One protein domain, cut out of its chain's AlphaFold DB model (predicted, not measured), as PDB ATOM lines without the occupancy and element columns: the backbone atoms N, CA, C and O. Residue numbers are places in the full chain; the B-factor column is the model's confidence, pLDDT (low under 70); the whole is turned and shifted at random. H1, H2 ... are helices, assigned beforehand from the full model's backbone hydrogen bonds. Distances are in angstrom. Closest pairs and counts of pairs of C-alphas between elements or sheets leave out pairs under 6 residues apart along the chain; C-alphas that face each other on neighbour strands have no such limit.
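What this domain is: This is residues 1059 to 1170 of the 1222 residues of the protein "Replication protein A subunit" of Gossypium australe (UniProt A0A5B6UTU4). H3 and H6 pack side by side, H4 and H5 fold back along H3, H1 and H2 lie at one end, and H6 residues 1161 to 1170 stick out. H3, H5 and H6 form an up-and-down bundle, alternating in direction. The printed part, 112 residues with six named helices, is all helix in class and loose, radius of gyration of the C-alphas 17.1 A, spanning 56 by 29 by 25 A.

Where its parts are: H1, residues 1059 to 1069, begins at C-alpha 1059 (329.362, 275.777, 325.028); H2 is 1071 to 1076, H3 1081 to 1102, H4 1111 to 1118, H5 1120 to 1130. H6, 1135 to 1170, 54.0 A long, ends at C-alpha 1170 (323.635, 320.760, 297.680).

How they stand to each other: H3 touches H6, closest C-alphas Gly 1100 and Gln 1149 at 3.8 A, the same way, a shallow tilt of 31 degrees. Every O i to N i+4 pair is within hydrogen-bond range except in H3, 16 of 18, and H6, 30 of 32.

The domain as a whole: No cut; residues 1062 to 1064, among others, have pLDDT under 70.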
ATOM      1  N   ALA A1059     329.830 274.450 325.435       62.38
ATOM      2  CA  ALA A1059     329.362 275.777 325.028       62.38
ATOM      3  C   ALA A1059     327.899 275.778 324.529       62.38
ATOM      4  O   ALA A1059     327.128 276.678 324.860       62.38
ATOM      5  N   VAL A1060     327.477 274.737 323.800       61.88
ATOM      6  CA  VAL A1060     326.098 274.591 323.298       61.88
ATOM      7  C   VAL A1060     325.125 274.240 324.430       61.88
ATOM      8  O   VAL A1060     323.960 274.642 324.388       61.88
ATOM      9  N   VAL A1061     325.581 273.514 325.455       70.44
ATOM     10  CA  VAL A1061     324.786 273.234 326.662       70.44
ATOM     11  C   VAL A1061     324.637 274.504 327.504       70.44
ATOM     12  O   VAL A1061     323.512 274.862 327.851       70.44
ATOM     13  N   THR A1062     325.727 275.236 327.749       68.94
ATOM     14  CA  THR A1062     325.741 276.504 328.498       68.94
ATOM     15  C   THR A1062     324.889 277.578 327.823       68.94
ATOM     16  O   THR A1062     324.013 278.152 328.466       68.94
ATOM     17  N   ALA A1063     325.044 277.805 326.514       65.69
ATOM     18  CA  ALA A1063     324.234 278.783 325.785       65.69
ATOM     19  C   ALA A1063     322.731 278.452 325.842       65.69
ATOM     20  O   ALA A1063     321.894 279.333 326.047       65.69
ATOM     21  N   ARG A1064     322.363 277.169 325.723       62.75
ATOM     22  CA  ARG A1064     320.956 276.737 325.788       62.75
ATOM     23  C   ARG A1064     320.399 276.732 327.213       62.75
ATOM     24  O   ARG A1064     319.204 276.976 327.369       62.75
ATOM     25  N   SER A1065     321.220 276.508 328.240       70.25
ATOM     26  CA  SER A1065     320.803 276.632 329.643       70.25
ATOM     27  C   SER A1065     320.611 278.101 330.042       70.25
ATOM     28  O   SER A1065     319.603 278.426 330.669       70.25
ATOM     29  N   ALA A1066     321.490 279.001 329.589       74.19
ATOM     30  CA  ALA A1066     321.353 280.447 329.754       74.19
ATOM     31  C   ALA A1066     320.088 280.972 329.054       74.19
ATOM     32  O   ALA A1066     319.234 281.578 329.705       74.19
ATOM     33  N   LEU A1067     319.888 280.646 327.769       69.88
ATOM     34  CA  LEU A1067     318.671 281.011 327.033       69.88
ATOM     35  C   LEU A1067     317.405 280.474 327.716       69.88
ATOM     36  O   LEU A1067     316.445 281.223 327.877       69.88
ATOM     37  N   ALA A1068     317.405 279.224 328.194       69.88
ATOM     38  CA  ALA A1068     316.278 278.644 328.931       69.88
ATOM     39  C   ALA A1068     316.004 279.304 330.300       69.88
ATOM     40  O   ALA A1068     314.897 279.166 330.821       69.88
ATOM     41  N   ARG A1069     316.976 280.022 330.879       71.25
ATOM     42  CA  ARG A1069     316.820 280.782 332.131       71.25
ATOM     43  C   ARG A1069     316.288 282.206 331.920       71.25
ATOM     44  O   ARG A1069     315.804 282.787 332.895       71.25
ATOM     45  N   THR A1070     316.324 282.747 330.696       78.12
ATOM     46  CA  THR A1070     315.795 284.091 330.376       78.12
ATOM     47  C   THR A1070     314.293 284.211 330.652       78.12
ATOM     48  O   THR A1070     313.535 283.258 330.455       78.12
ATOM     49  N   ALA A1071     313.843 285.404 331.056       76.56
ATOM     50  CA  ALA A1071     312.418 285.700 331.233       76.56
ATOM     51  C   ALA A1071     311.622 285.486 329.930       76.56
ATOM     52  O   ALA A1071     310.550 284.888 329.959       76.56
ATOM     53  N   LEU A1072     312.193 285.867 328.780       76.88
ATOM     54  CA  LEU A1072     311.605 285.659 327.453       76.88
ATOM     55  C   LEU A1072     311.257 284.181 327.198       76.88
ATOM     56  O   LEU A1072     310.117 283.860 326.869       76.88
ATOM     57  N   VAL A1073     312.214 283.261 327.374       78.06
ATOM     58  CA  VAL A1073     311.981 281.829 327.114       78.06
ATOM     59  C   VAL A1073     311.111 281.188 328.197       78.06
ATOM     60  O   VAL A1073     310.280 280.344 327.860       78.06
ATOM     61  N   LYS A1074     311.240 281.603 329.465       78.19
ATOM     62  CA  LYS A1074     310.343 281.170 330.552       78.19
ATOM     63  C   LYS A1074     308.888 281.528 330.247       78.19
ATOM     64  O   LYS A1074     308.044 280.639 330.267       78.19
ATOM     65  N   ASN A1075     308.619 282.777 329.870       78.69
ATOM     66  CA  ASN A1075     307.269 283.267 329.587       78.69
ATOM     67  C   ASN A1075     306.711 282.725 328.260       78.69
ATOM     68  O   ASN A1075     305.504 282.527 328.148       78.69
ATOM     69  N   LEU A1076     307.564 282.418 327.273       78.56
ATOM     70  CA  LEU A1076     307.149 281.781 326.016       78.56
ATOM     71  C   LEU A1076     306.943 280.264 326.121       78.56
ATOM     72  O   LEU A1076     306.181 279.714 325.330       78.56
ATOM     73  N   ARG A1077     307.583 279.551 327.059       77.19
ATOM     74  CA  ARG A1077     307.459 278.084 327.178       77.19
ATOM     75  C   ARG A1077     306.039 277.570 327.493       77.19
ATOM     76  O   ARG A1077     305.678 276.574 326.862       77.19
ATOM     77  N   PRO A1078     305.211 278.177 328.369       77.56
ATOM     78  CA  PRO A1078     303.840 277.709 328.604       77.56
ATOM     79  C   PRO A1078     302.857 278.079 327.478       77.56
ATOM     80  O   PRO A1078     301.813 277.447 327.354       77.56
ATOM     81  N   GLN A1079     303.186 279.055 326.626       79.00
ATOM     82  CA  GLN A1079     302.254 279.621 325.640       79.00
ATOM     83  C   GLN A1079     301.786 278.610 324.572       79.00
ATOM     84  O   GLN A1079     302.524 277.673 324.227       79.00
ATOM     85  N   PRO A1080     300.588 278.790 323.983       81.44
ATOM     86  CA  PRO A1080     300.099 277.921 322.923       81.44
ATOM     87  C   PRO A1080     300.963 278.037 321.660       81.44
ATOM     88  O   PRO A1080     301.635 279.037 321.396       81.44
ATOM     89  N   LEU A1081     300.950 276.976 320.854       76.38
ATOM     90  CA  LEU A1081     301.858 276.811 319.718       76.38
ATOM     91  C   LEU A1081     301.790 277.943 318.662       76.38
ATOM     92  O   LEU A1081     302.858 278.336 318.188       76.38
ATOM     93  N   PRO A1082     300.618 278.534 318.333       82.25
ATOM     94  CA  PRO A1082     300.544 279.702 317.452       82.25
ATOM     95  C   PRO A1082     301.226 280.949 318.032       82.25
ATOM     96  O   PRO A1082     301.954 281.619 317.307       82.25
ATOM     97  N   ALA A1083     301.073 281.227 319.333       82.56
ATOM     98  CA  ALA A1083     301.700 282.382 319.984       82.56
ATOM     99  C   ALA A1083     303.234 282.258 319.999       82.56
ATOM    100  O   ALA A1083     303.941 283.196 319.637       82.56
ATOM    101  N   LYS A1084     303.755 281.057 320.296       83.62
ATOM    102  CA  LYS A1084     305.186 280.734 320.141       83.62
ATOM    103  C   LYS A1084     305.673 280.991 318.714       83.62
ATOM    104  O   LYS A1084     306.757 281.539 318.530       83.62
ATOM    105  N   MET A1085     304.895 280.576 317.710       85.50
ATOM    106  CA  MET A1085     305.228 280.778 316.296       85.50
ATOM    107  C   MET A1085     305.220 282.254 315.899       85.50
ATOM    108  O   MET A1085     306.155 282.682 315.232       85.50
ATOM    109  N   PHE A1086     304.241 283.031 316.359       86.56
ATOM    110  CA  PHE A1086     304.139 284.461 316.083       86.56
ATOM    111  C   PHE A1086     305.294 285.259 316.709       86.56
ATOM    112  O   PHE A1086     306.005 285.958 315.993       86.56
ATOM    113  N   VAL A1087     305.568 285.092 318.009       87.06
ATOM    114  CA  VAL A1087     306.621 285.873 318.689       87.06
ATOM    115  C   VAL A1087     308.021 285.533 318.169       87.06
ATOM    116  O   VAL A1087     308.824 286.434 317.945       87.06
ATOM    117  N   ILE A1088     308.329 284.258 317.909       86.75
ATOM    118  CA  ILE A1088     309.644 283.877 317.359       86.75
ATOM    119  C   ILE A1088     309.778 284.281 315.878       86.75
ATOM    120  O   ILE A1088     310.890 284.543 315.430       86.75
ATOM    121  N   ALA A1089     308.674 284.397 315.129       88.50
ATOM    122  CA  ALA A1089     308.690 284.989 313.791       88.50
ATOM    123  C   ALA A1089     308.943 286.502 313.834       88.50
ATOM    124  O   ALA A1089     309.812 286.972 313.110       88.50
ATOM    125  N   LEU A1090     308.265 287.246 314.715       91.00
ATOM    126  CA  LEU A1090     308.507 288.682 314.897       91.00
ATOM    127  C   LEU A1090     309.938 288.968 315.367       91.00
ATOM    128  O   LEU A1090     310.584 289.853 314.817       91.00
ATOM    129  N   LEU A1091     310.477 288.186 316.309       87.69
ATOM    130  CA  LEU A1091     311.884 288.288 316.719       87.69
ATOM    131  C   LEU A1091     312.846 287.930 315.572       87.69
ATOM    132  O   LEU A1091     313.854 288.608 315.393       87.69
ATOM    133  N   GLY A1092     312.529 286.905 314.773       87.75
ATOM    134  CA  GLY A1092     313.291 286.540 313.573       87.75
ATOM    135  C   GLY A1092     313.297 287.634 312.508       87.75
ATOM    136  O   GLY A1092     314.340 287.919 311.929       87.75
ATOM    137  N   MET A1093     312.162 288.297 312.304       92.25
ATOM    138  CA  MET A1093     312.002 289.433 311.399       92.25
ATOM    139  C   MET A1093     312.760 290.662 311.915       92.25
ATOM    140  O   MET A1093     313.630 291.172 311.215       92.25
ATOM    141  N   ALA A1094     312.505 291.087 313.156       90.62
ATOM    142  CA  ALA A1094     313.113 292.267 313.770       90.62
ATOM    143  C   ALA A1094     314.645 292.172 313.850       90.62
ATOM    144  O   ALA A1094     315.328 293.118 313.470       90.62
ATOM    145  N   ALA A1095     315.198 291.017 314.242       87.88
ATOM    146  CA  ALA A1095     316.648 290.796 314.262       87.88
ATOM    147  C   ALA A1095     317.293 290.833 312.861       87.88
ATOM    148  O   ALA A1095     318.492 291.067 312.743       87.88
ATOM    149  N   ASN A1096     316.513 290.622 311.794       93.06
ATOM    150  CA  ASN A1096     316.990 290.660 310.412       93.06
ATOM    151  C   ASN A1096     316.790 292.017 309.712       93.06
ATOM    152  O   ASN A1096     317.364 292.211 308.645       93.06
ATOM    153  N   VAL A1097     316.047 292.969 310.290       93.19
ATOM    154  CA  VAL A1097     315.939 294.338 309.746       93.19
ATOM    155  C   VAL A1097     317.287 295.084 309.756       93.19
ATOM    156  O   VAL A1097     317.706 295.510 308.679       93.19
ATOM    157  N   PRO A1098     318.027 295.212 310.881       91.25
ATOM    158  CA  PRO A1098     319.311 295.920 310.872       91.25
ATOM    159  C   PRO A1098     320.371 295.183 310.043       91.25
ATOM    160  O   PRO A1098     321.149 295.819 309.340       91.25
ATOM    161  N   LEU A1099     320.353 293.845 310.034       90.44
ATOM    162  CA  LEU A1099     321.212 293.037 309.161       90.44
ATOM    163  C   LEU A1099     320.884 293.243 307.672       90.44
ATOM    164  O   LEU A1099     321.786 293.324 306.841       90.44
ATOM    165  N   GLY A1100     319.600 293.386 307.331       89.38
ATOM    166  CA  GLY A1100     319.144 293.718 305.983       89.38
ATOM    167  C   GLY A1100     319.629 295.083 305.502       89.38
ATOM    168  O   GLY A1100     319.967 295.209 304.327       89.38
ATOM    169  N   ALA A1101     319.691 296.074 306.398       90.56
ATOM    170  CA  ALA A1101     320.270 297.386 306.117       90.56
ATOM    171  C   ALA A1101     321.803 297.316 305.997       90.56
ATOM    172  O   ALA A1101     322.358 297.794 305.012       90.56
ATOM    173  N   TRP A1102     322.492 296.643 306.929       89.62
ATOM    174  CA  TRP A1102     323.953 296.467 306.890       89.62
ATOM    175  C   TRP A1102     324.427 295.787 305.598       89.62
ATOM    176  O   TRP A1102     325.390 296.239 304.986       89.62
ATOM    177  N   LYS A1103     323.688 294.779 305.117       90.69
ATOM    178  CA  LYS A1103     323.932 294.094 303.835       90.69
ATOM    179  C   LYS A1103     323.972 295.041 302.621       90.69
ATOM    180  O   LYS A1103     324.579 294.703 301.609       90.69
ATOM    181  N   GLU A1104     323.322 296.204 302.690       88.38
ATOM    182  CA  GLU A1104     323.340 297.213 301.621       88.38
ATOM    183  C   GLU A1104     324.648 298.030 301.598       88.38
ATOM    184  O   GLU A1104     325.042 298.513 300.543       88.38
ATOM    185  N   HIS A1105     325.356 298.113 302.732       86.00
ATOM    186  CA  HIS A1105     326.681 298.744 302.874       86.00
ATOM    187  C   HIS A1105     327.850 297.784 302.612       86.00
ATOM    188  O   HIS A1105     329.011 298.175 302.693       86.00
ATOM    189  N   THR A1106     327.565 296.513 302.325       86.19
ATOM    190  CA  THR A1106     328.577 295.487 302.038       86.19
ATOM    191  C   THR A1106     328.542 295.098 300.567       86.19
ATOM    192  O   THR A1106     327.471 294.803 300.032       86.19
ATOM    193  N   GLU A1107     329.706 295.030 299.921       83.06
ATOM    194  CA  GLU A1107     329.821 294.561 298.538       83.06
ATOM    195  C   GLU A1107     329.236 293.146 298.388       83.06
ATOM    196  O   GLU A1107     329.476 292.269 299.223       83.06
ATOM    197  N   LYS A1108     328.443 292.907 297.336       80.75
ATOM    198  CA  LYS A1108     327.787 291.607 297.118       80.75
ATOM    199  C   LYS A1108     328.830 290.490 297.041       80.75
ATOM    200  O   LYS A1108     329.853 290.651 296.391       80.75
ATOM    201  N   PHE A1109     328.537 289.352 297.670       72.06
ATOM    202  CA  PHE A1109     329.431 288.186 297.774       72.06
ATOM    203  C   PHE A1109     330.712 288.381 298.609       72.06
ATOM    204  O   PHE A1109     331.456 287.421 298.792       72.06
ATOM    205  N   SER A1110     330.951 289.562 299.192       86.06
ATOM    206  CA  SER A1110     332.017 289.735 300.187       86.06
ATOM    207  C   SER A1110     331.755 288.915 301.459       86.06
ATOM    208  O   SER A1110     330.618 288.550 301.780       86.06
ATOM    209  N   LEU A1111     332.805 288.652 302.242       80.56
ATOM    210  CA  LEU A1111     332.678 287.912 303.503       80.56
ATOM    211  C   LEU A1111     331.824 288.671 304.538       80.56
ATOM    212  O   LEU A1111     331.081 288.045 305.293       80.56
ATOM    213  N   SER A1112     331.846 290.008 304.534       81.62
ATOM    214  CA  SER A1112     330.958 290.835 305.363       81.62
ATOM    215  C   SER A1112     329.497 290.753 304.905       81.62
ATOM    216  O   SER A1112     328.613 290.609 305.750       81.62
ATOM    217  N   TRP A1113     329.229 290.728 303.595       88.31
ATOM    218  CA  TRP A1113     327.888 290.476 303.046       88.31
ATOM    219  C   TRP A1113     327.369 289.083 303.432       88.31
ATOM    220  O   TRP A1113     326.218 288.933 303.848       88.31
ATOM    221  N   PHE A1114     328.227 288.057 303.370       86.12
ATOM    222  CA  PHE A1114     327.881 286.697 303.793       86.12
ATOM    223  C   PHE A1114     327.522 286.644 305.287       86.12
ATOM    224  O   PHE A1114     326.508 286.043 305.654       86.12
ATOM    225  N   VAL A1115     328.304 287.313 306.142       87.75
ATOM    226  CA  VAL A1115     328.020 287.443 307.581       87.75
ATOM    227  C   VAL A1115     326.706 288.195 307.820       87.75
ATOM    228  O   VAL A1115     325.878 287.711 308.591       87.75
ATOM    229  N   ALA A1116     326.456 289.309 307.125       85.38
ATOM    230  CA  ALA A1116     325.211 290.071 307.248       85.38
ATOM    231  C   ALA A1116     323.965 289.229 306.903       85.38
ATOM    232  O   ALA A1116     322.924 289.377 307.542       85.38
ATOM    233  N   VAL A1117     324.061 288.292 305.954       86.56
ATOM    234  CA  VAL A1117     322.955 287.374 305.618       86.56
ATOM    235  C   VAL A1117     322.770 286.253 306.652       86.56
ATOM    236  O   VAL A1117     321.628 285.881 306.931       86.56
ATOM    237  N   HIS A1118     323.845 285.716 307.241       88.25
ATOM    238  CA  HIS A1118     323.777 284.486 308.050       88.25
ATOM    239  C   HIS A1118     323.852 284.689 309.576       88.25
ATOM    240  O   HIS A1118     323.448 283.789 310.315       88.25
ATOM    241  N   ALA A1119     324.278 285.853 310.081       87.00
ATOM    242  CA  ALA A1119     324.514 286.091 311.515       87.00
ATOM    243  C   ALA A1119     323.303 285.800 312.431       87.00
ATOM    244  O   ALA A1119     323.470 285.339 313.561       87.00
ATOM    245  N   ALA A1120     322.069 286.005 311.953       86.12
ATOM    246  CA  ALA A1120     320.860 285.698 312.726       86.12
ATOM    247  C   ALA A1120     320.506 284.196 312.787       86.12
ATOM    248  O   ALA A1120     319.726 283.786 313.654       86.12
ATOM    249  N   VAL A1121     321.038 283.357 311.889       84.81
ATOM    250  CA  VAL A1121     320.620 281.949 311.754       84.81
ATOM    251  C   VAL A1121     320.926 281.125 313.019       84.81
ATOM    252  O   VAL A1121     319.996 280.475 313.515       84.81
ATOM    253  N   PRO A1122     322.132 281.184 313.629       82.19
ATOM    254  CA  PRO A1122     322.413 280.469 314.877       82.19
ATOM    255  C   PRO A1122     321.519 280.928 316.037       82.19
ATOM    256  O   PRO A1122     320.984 280.099 316.777       82.19
ATOM    257  N   PHE A1123     321.292 282.239 316.166       82.12
ATOM    258  CA  PHE A1123     320.483 282.835 317.234       82.12
ATOM    259  C   PHE A1123     319.022 282.361 317.185       82.12
ATOM    260  O   PHE A1123     318.495 281.832 318.171       82.12
ATOM    261  N   ILE A1124     318.382 282.450 316.014       84.75
ATOM    262  CA  ILE A1124     316.999 281.993 315.820       84.75
ATOM    263  C   ILE A1124     316.895 280.464 315.938       84.75
ATOM    264  O   ILE A1124     315.929 279.957 316.520       84.75
ATOM    265  N   ALA A1125     317.904 279.709 315.490       81.62
ATOM    266  CA  ALA A1125     317.960 278.261 315.692       81.62
ATOM    267  C   ALA A1125     318.026 277.876 317.186       81.62
ATOM    268  O   ALA A1125     317.287 276.981 317.618       81.62
ATOM    269  N   MET A1126     318.844 278.563 317.995       80.75
ATOM    270  CA  MET A1126     318.945 278.314 319.440       80.75
ATOM    271  C   MET A1126     317.676 278.716 320.202       80.75
ATOM    272  O   MET A1126     317.176 277.919 321.007       80.75
ATOM    273  N   LEU A1127     317.103 279.896 319.931       80.25
ATOM    274  CA  LEU A1127     315.835 280.338 320.532       80.25
ATOM    275  C   LEU A1127     314.711 279.334 320.255       80.25
ATOM    276  O   LEU A1127     314.057 278.836 321.177       80.25
ATOM    277  N   ARG A1128     314.553 278.938 318.988       83.81
ATOM    278  CA  ARG A1128     313.542 277.967 318.555       83.81
ATOM    279  C   ARG A1128     313.708 276.586 319.212       83.81
ATOM    280  O   ARG A1128     312.714 275.911 319.494       83.81
ATOM    281  N   LYS A1129     314.947 276.169 319.502       80.62
ATOM    282  CA  LYS A1129     315.267 274.942 320.258       80.62
ATOM    283  C   LYS A1129     315.049 275.072 321.772       80.62
ATOM    284  O   LYS A1129     314.907 274.042 322.427       80.62
ATOM    285  N   SER A1130     315.018 276.286 322.322       76.12
ATOM    286  CA  SER A1130     314.848 276.553 323.765       76.12
ATOM    287  C   SER A1130     313.376 276.726 324.175       76.12
ATOM    288  O   SER A1130     313.001 276.394 325.305       76.12
ATOM    289  N   VAL A1131     312.531 277.164 323.231       81.56
ATOM    290  CA  VAL A1131     311.057 277.289 323.348       81.56
ATOM    291  C   VAL A1131     310.311 275.996 322.933       81.56
ATOM    292  O   VAL A1131     309.094 275.904 323.068       81.56
ATOM    293  N   VAL A1132     311.038 274.958 322.494       79.62
ATOM    294  CA  VAL A1132     310.519 273.612 322.150       79.62
ATOM    295  C   VAL A1132     309.501 273.629 320.991       79.62
ATOM    296  O   VAL A1132     308.368 273.164 321.100       79.62
ATOM    297  N   MET A1133     309.903 274.176 319.837       76.81
ATOM    298  CA  MET A1133     309.062 274.180 318.628       76.81
ATOM    299  C   MET A1133     309.068 272.863 317.826       76.81
ATOM    300  O   MET A1133     310.106 272.201 317.725       76.81
ATOM    301  N   PRO A1134     307.964 272.546 317.114       77.44
ATOM    302  CA  PRO A1134     307.910 271.438 316.161       77.44
ATOM    303  C   PRO A1134     308.742 271.720 314.899       77.44
ATOM    304  O   PRO A1134     309.017 272.874 314.550       77.44
ATOM    305  N   LYS A1135     309.098 270.661 314.155       78.00
ATOM    306  CA  LYS A1135     309.840 270.768 312.880       78.00
ATOM    307  C   LYS A1135     309.125 271.667 311.858       78.00
ATOM    308  O   LYS A1135     309.767 272.532 311.274       78.00
ATOM    309  N   THR A1136     307.802 271.544 311.738       73.31
ATOM    310  CA  THR A1136     306.946 272.293 310.795       73.31
ATOM    311  C   THR A1136     307.021 273.818 310.914       73.31
ATOM    312  O   THR A1136     306.738 274.509 309.942       73.31
ATOM    313  N   ALA A1137     307.435 274.363 312.062       74.19
ATOM    314  CA  ALA A1137     307.566 275.809 312.249       74.19
ATOM    315  C   ALA A1137     308.771 276.435 311.508       74.19
ATOM    316  O   ALA A1137     308.828 277.657 311.407       74.19
ATOM    317  N   MET A1138     309.707 275.628 310.973       78.62
ATOM    318  CA  MET A1138     310.900 276.103 310.244       78.62
ATOM    319  C   MET A1138     310.563 277.116 309.149       78.62
ATOM    320  O   MET A1138     311.099 278.221 309.166       78.62
ATOM    321  N   ALA A1139     309.654 276.758 308.237       81.81
ATOM    322  CA  ALA A1139     309.336 277.568 307.062       81.81
ATOM    323  C   ALA A1139     308.812 278.967 307.430       81.81
ATOM    324  O   ALA A1139     309.186 279.948 306.797       81.81
ATOM    325  N   LEU A1140     308.006 279.069 308.492       84.31
ATOM    326  CA  LEU A1140     307.454 280.341 308.955       84.31
ATOM    327  C   LEU A1140     308.524 281.219 309.627       84.31
ATOM    328  O   LEU A1140     308.575 282.416 309.362       84.31
ATOM    329  N   THR A1141     309.428 280.638 310.424       83.06
ATOM    330  CA  THR A1141     310.560 281.398 310.993       83.06
ATOM    331  C   THR A1141     311.577 281.832 309.934       83.06
ATOM    332  O   THR A1141     312.107 282.931 310.028       83.06
ATOM    333  N   ILE A1142     311.819 281.011 308.905       85.81
ATOM    334  CA  ILE A1142     312.728 281.345 307.797       85.81
ATOM    335  C   ILE A1142     312.123 282.457 306.930       85.81
ATOM    336  O   ILE A1142     312.793 283.451 306.667       85.81
ATOM    337  N   GLY A1143     310.844 282.341 306.552       89.31
ATOM    338  CA  GLY A1143     310.145 283.373 305.780       89.31
ATOM    339  C   GLY A1143     310.105 284.730 306.490       89.31
ATOM    340  O   GLY A1143     310.337 285.754 305.853       89.31
ATOM    341  N   ALA A1144     309.900 284.742 307.811       89.75
ATOM    342  CA  ALA A1144     309.934 285.968 308.609       89.75
ATOM    343  C   ALA A1144     311.332 286.619 308.650       89.75
ATOM    344  O   ALA A1144     311.442 287.834 308.491       89.75
ATOM    345  N   SER A1145     312.405 285.828 308.783       90.19
ATOM    346  CA  SER A1145     313.781 286.342 308.704       90.19
ATOM    347  C   SER A1145     314.115 286.913 307.320       90.19
ATOM    348  O   SER A1145     314.677 288.003 307.236       90.19
ATOM    349  N   ILE A1146     313.719 286.233 306.233       91.88
ATOM    350  CA  ILE A1146     313.897 286.735 304.857       91.88
ATOM    351  C   ILE A1146     313.150 288.064 304.671       91.88
ATOM    352  O   ILE A1146     313.722 289.026 304.158       91.88
ATOM    353  N   LEU A1147     311.900 288.151 305.142       92.25
ATOM    354  CA  LEU A1147     311.102 289.378 305.086       92.25
ATOM    355  C   LEU A1147     311.770 290.535 305.851       92.25
ATOM    356  O   LEU A1147     311.814 291.652 305.338       92.25
ATOM    357  N   GLY A1148     312.361 290.261 307.019       91.88
ATOM    358  CA  GLY A1148     313.173 291.228 307.765       91.88
ATOM    359  C   GLY A1148     314.351 291.772 306.946       91.88
ATOM    360  O   GLY A1148     314.506 292.989 306.834       91.88
ATOM    361  N   GLN A1149     315.126 290.895 306.293       89.69
ATOM    362  CA  GLN A1149     316.264 291.317 305.461       89.69
ATOM    363  C   GLN A1149     315.845 292.134 304.228       89.69
ATOM    364  O   GLN A1149     316.588 293.018 303.794       89.69
ATOM    365  N   VAL A1150     314.679 291.835 303.644       92.44
ATOM    366  CA  VAL A1150     314.119 292.593 302.511       92.44
ATOM    367  C   VAL A1150     313.664 293.983 302.956       92.44
ATOM    368  O   VAL A1150     313.956 294.960 302.270       92.44
ATOM    369  N   ILE A1151     313.002 294.094 304.113       92.75
ATOM    370  CA  ILE A1151     312.566 295.381 304.673       92.75
ATOM    371  C   ILE A1151     313.769 296.264 305.018       92.75
ATOM    372  O   ILE A1151     313.791 297.422 304.608       92.75
ATOM    373  N   GLY A1152     314.793 295.715 305.682       92.12
ATOM    374  CA  GLY A1152     316.021 296.447 306.010       92.12
ATOM    375  C   GLY A1152     316.734 297.010 304.778       92.12
ATOM    376  O   GLY A1152     316.987 298.209 304.702       92.12
ATOM    377  N   SER A1153     316.982 296.164 303.771       90.00
ATOM    378  CA  SER A1153     317.635 296.581 302.519       90.00
ATOM    379  C   SER A1153     316.787 297.596 301.740       90.00
ATOM    380  O   SER A1153     317.326 298.548 301.181       90.00
ATOM    381  N   ARG A1154     315.451 297.462 301.735       90.19
ATOM    382  CA  ARG A1154     314.561 298.432 301.074       90.19
ATOM    383  C   ARG A1154     314.550 299.791 301.777       90.19
ATOM    384  O   ARG A1154     314.649 300.803 301.087       90.19
ATOM    385  N   ALA A1155     314.460 299.814 303.105       88.62
ATOM    386  CA  ALA A1155     314.504 301.047 303.887       88.62
ATOM    387  C   ALA A1155     315.842 301.776 303.692       88.62
ATOM    388  O   ALA A1155     315.859 302.976 303.418       88.62
ATOM    389  N   GLU A1156     316.957 301.044 303.722       91.56
ATOM    390  CA  GLU A1156     318.282 301.639 303.558       91.56
ATOM    391  C   GLU A1156     318.528 302.142 302.127       91.56
ATOM    392  O   GLU A1156     319.031 303.249 301.948       91.56
ATOM    393  N   ARG A1157     318.047 301.432 301.095       87.88
ATOM    394  CA  ARG A1157     318.020 301.944 299.707       87.88
ATOM    395  C   ARG A1157     317.221 303.241 299.564       87.88
ATOM    396  O   ARG A1157     317.569 304.071 298.729       87.88
ATOM    397  N   GLN A1158     316.146 303.420 300.333       86.00
ATOM    398  CA  GLN A1158     315.379 304.672 300.338       86.00
ATOM    399  C   GLN A1158     316.135 305.786 301.077       86.00
ATOM    400  O   GLN A1158     316.188 306.905 300.570       86.00
ATOM    401  N   ARG A1159     316.786 305.478 302.208       90.94
ATOM    402  CA  ARG A1159     317.631 306.427 302.950       90.94
ATOM    403  C   ARG A1159     318.816 306.914 302.111       90.94
ATOM    404  O   ARG A1159     319.017 308.117 302.002       90.94
ATOM    405  N   LEU A1160     319.551 306.000 301.476       86.62
ATOM    406  CA  LEU A1160     320.699 306.316 300.619       86.62
ATOM    407  C   LEU A1160     320.297 307.163 299.406       86.62
ATOM    408  O   LEU A1160     320.981 308.130 299.090       86.62
ATOM    409  N   LYS A1161     319.146 306.878 298.776       85.88
ATOM    410  CA  LYS A1161     318.595 307.750 297.725       85.88
ATOM    411  C   LYS A1161     318.266 309.148 298.247       85.88
ATOM    412  O   LYS A1161     318.651 310.119 297.616       85.88
ATOM    413  N   ALA A1162     317.609 309.265 299.402       83.88
ATOM    414  CA  ALA A1162     317.278 310.566 299.987       83.88
ATOM    415  C   ALA A1162     318.518 311.379 300.416       83.88
ATOM    416  O   ALA A1162     318.456 312.605 300.439       83.88
ATOM    417  N   VAL A1163     319.636 310.719 300.739       86.00
ATOM    418  CA  VAL A1163     320.936 311.376 300.952       86.00
ATOM    419  C   VAL A1163     321.524 311.844 299.618       86.00
ATOM    420  O   VAL A1163     321.791 313.030 299.484       86.00
ATOM    421  N   ALA A1164     321.606 310.976 298.604       81.69
ATOM    422  CA  ALA A1164     322.144 311.335 297.287       81.69
ATOM    423  C   ALA A1164     321.343 312.450 296.577       81.69
ATOM    424  O   ALA A1164     321.919 313.280 295.880       81.69
ATOM    425  N   GLU A1165     320.021 312.513 296.770       83.38
ATOM    426  CA  GLU A1165     319.176 313.620 296.292       83.38
ATOM    427  C   GLU A1165     319.518 314.938 297.014       83.38
ATOM    428  O   GLU A1165     319.614 315.984 296.379       83.38
ATOM    429  N   ARG A1166     319.769 314.902 298.332       78.19
ATOM    430  CA  ARG A1166     320.203 316.083 299.104       78.19
ATOM    431  C   ARG A1166     321.619 316.529 298.744       78.19
ATOM    432  O   ARG A1166     321.868 317.726 298.684       78.19
ATOM    433  N   GLU A1167     322.524 315.590 298.486       76.19
ATOM    434  CA  GLU A1167     323.887 315.870 298.020       76.19
ATOM    435  C   GLU A1167     323.878 316.476 296.613       76.19
ATOM    436  O   GLU A1167     324.596 317.443 296.374       76.19
ATOM    437  N   LYS A1168     323.004 316.000 295.712       75.19
ATOM    438  CA  LYS A1168     322.756 316.644 294.415       75.19
ATOM    439  C   LYS A1168     322.234 318.068 294.557       75.19
ATOM    440  O   LYS A1168     322.836 318.968 293.994       75.19
ATOM    441  N   VAL A1169     321.172 318.289 295.337       75.94
ATOM    442  CA  VAL A1169     320.620 319.639 295.557       75.94
ATOM    443  C   VAL A1169     321.660 320.560 296.207       75.94
ATOM    444  O   VAL A1169     321.759 321.731 295.845       75.94
ATOM    445  N   GLY A1170     322.491 320.040 297.115       69.56
ATOM    446  CA  GLY A1170     323.635 320.760 297.680       69.56
ATOM    447  C   GLY A1170     324.695 321.118 296.631       69.56
ATOM    448  O   GLY A1170     325.142 322.262 296.589       69.56
TER     449      GLY A1170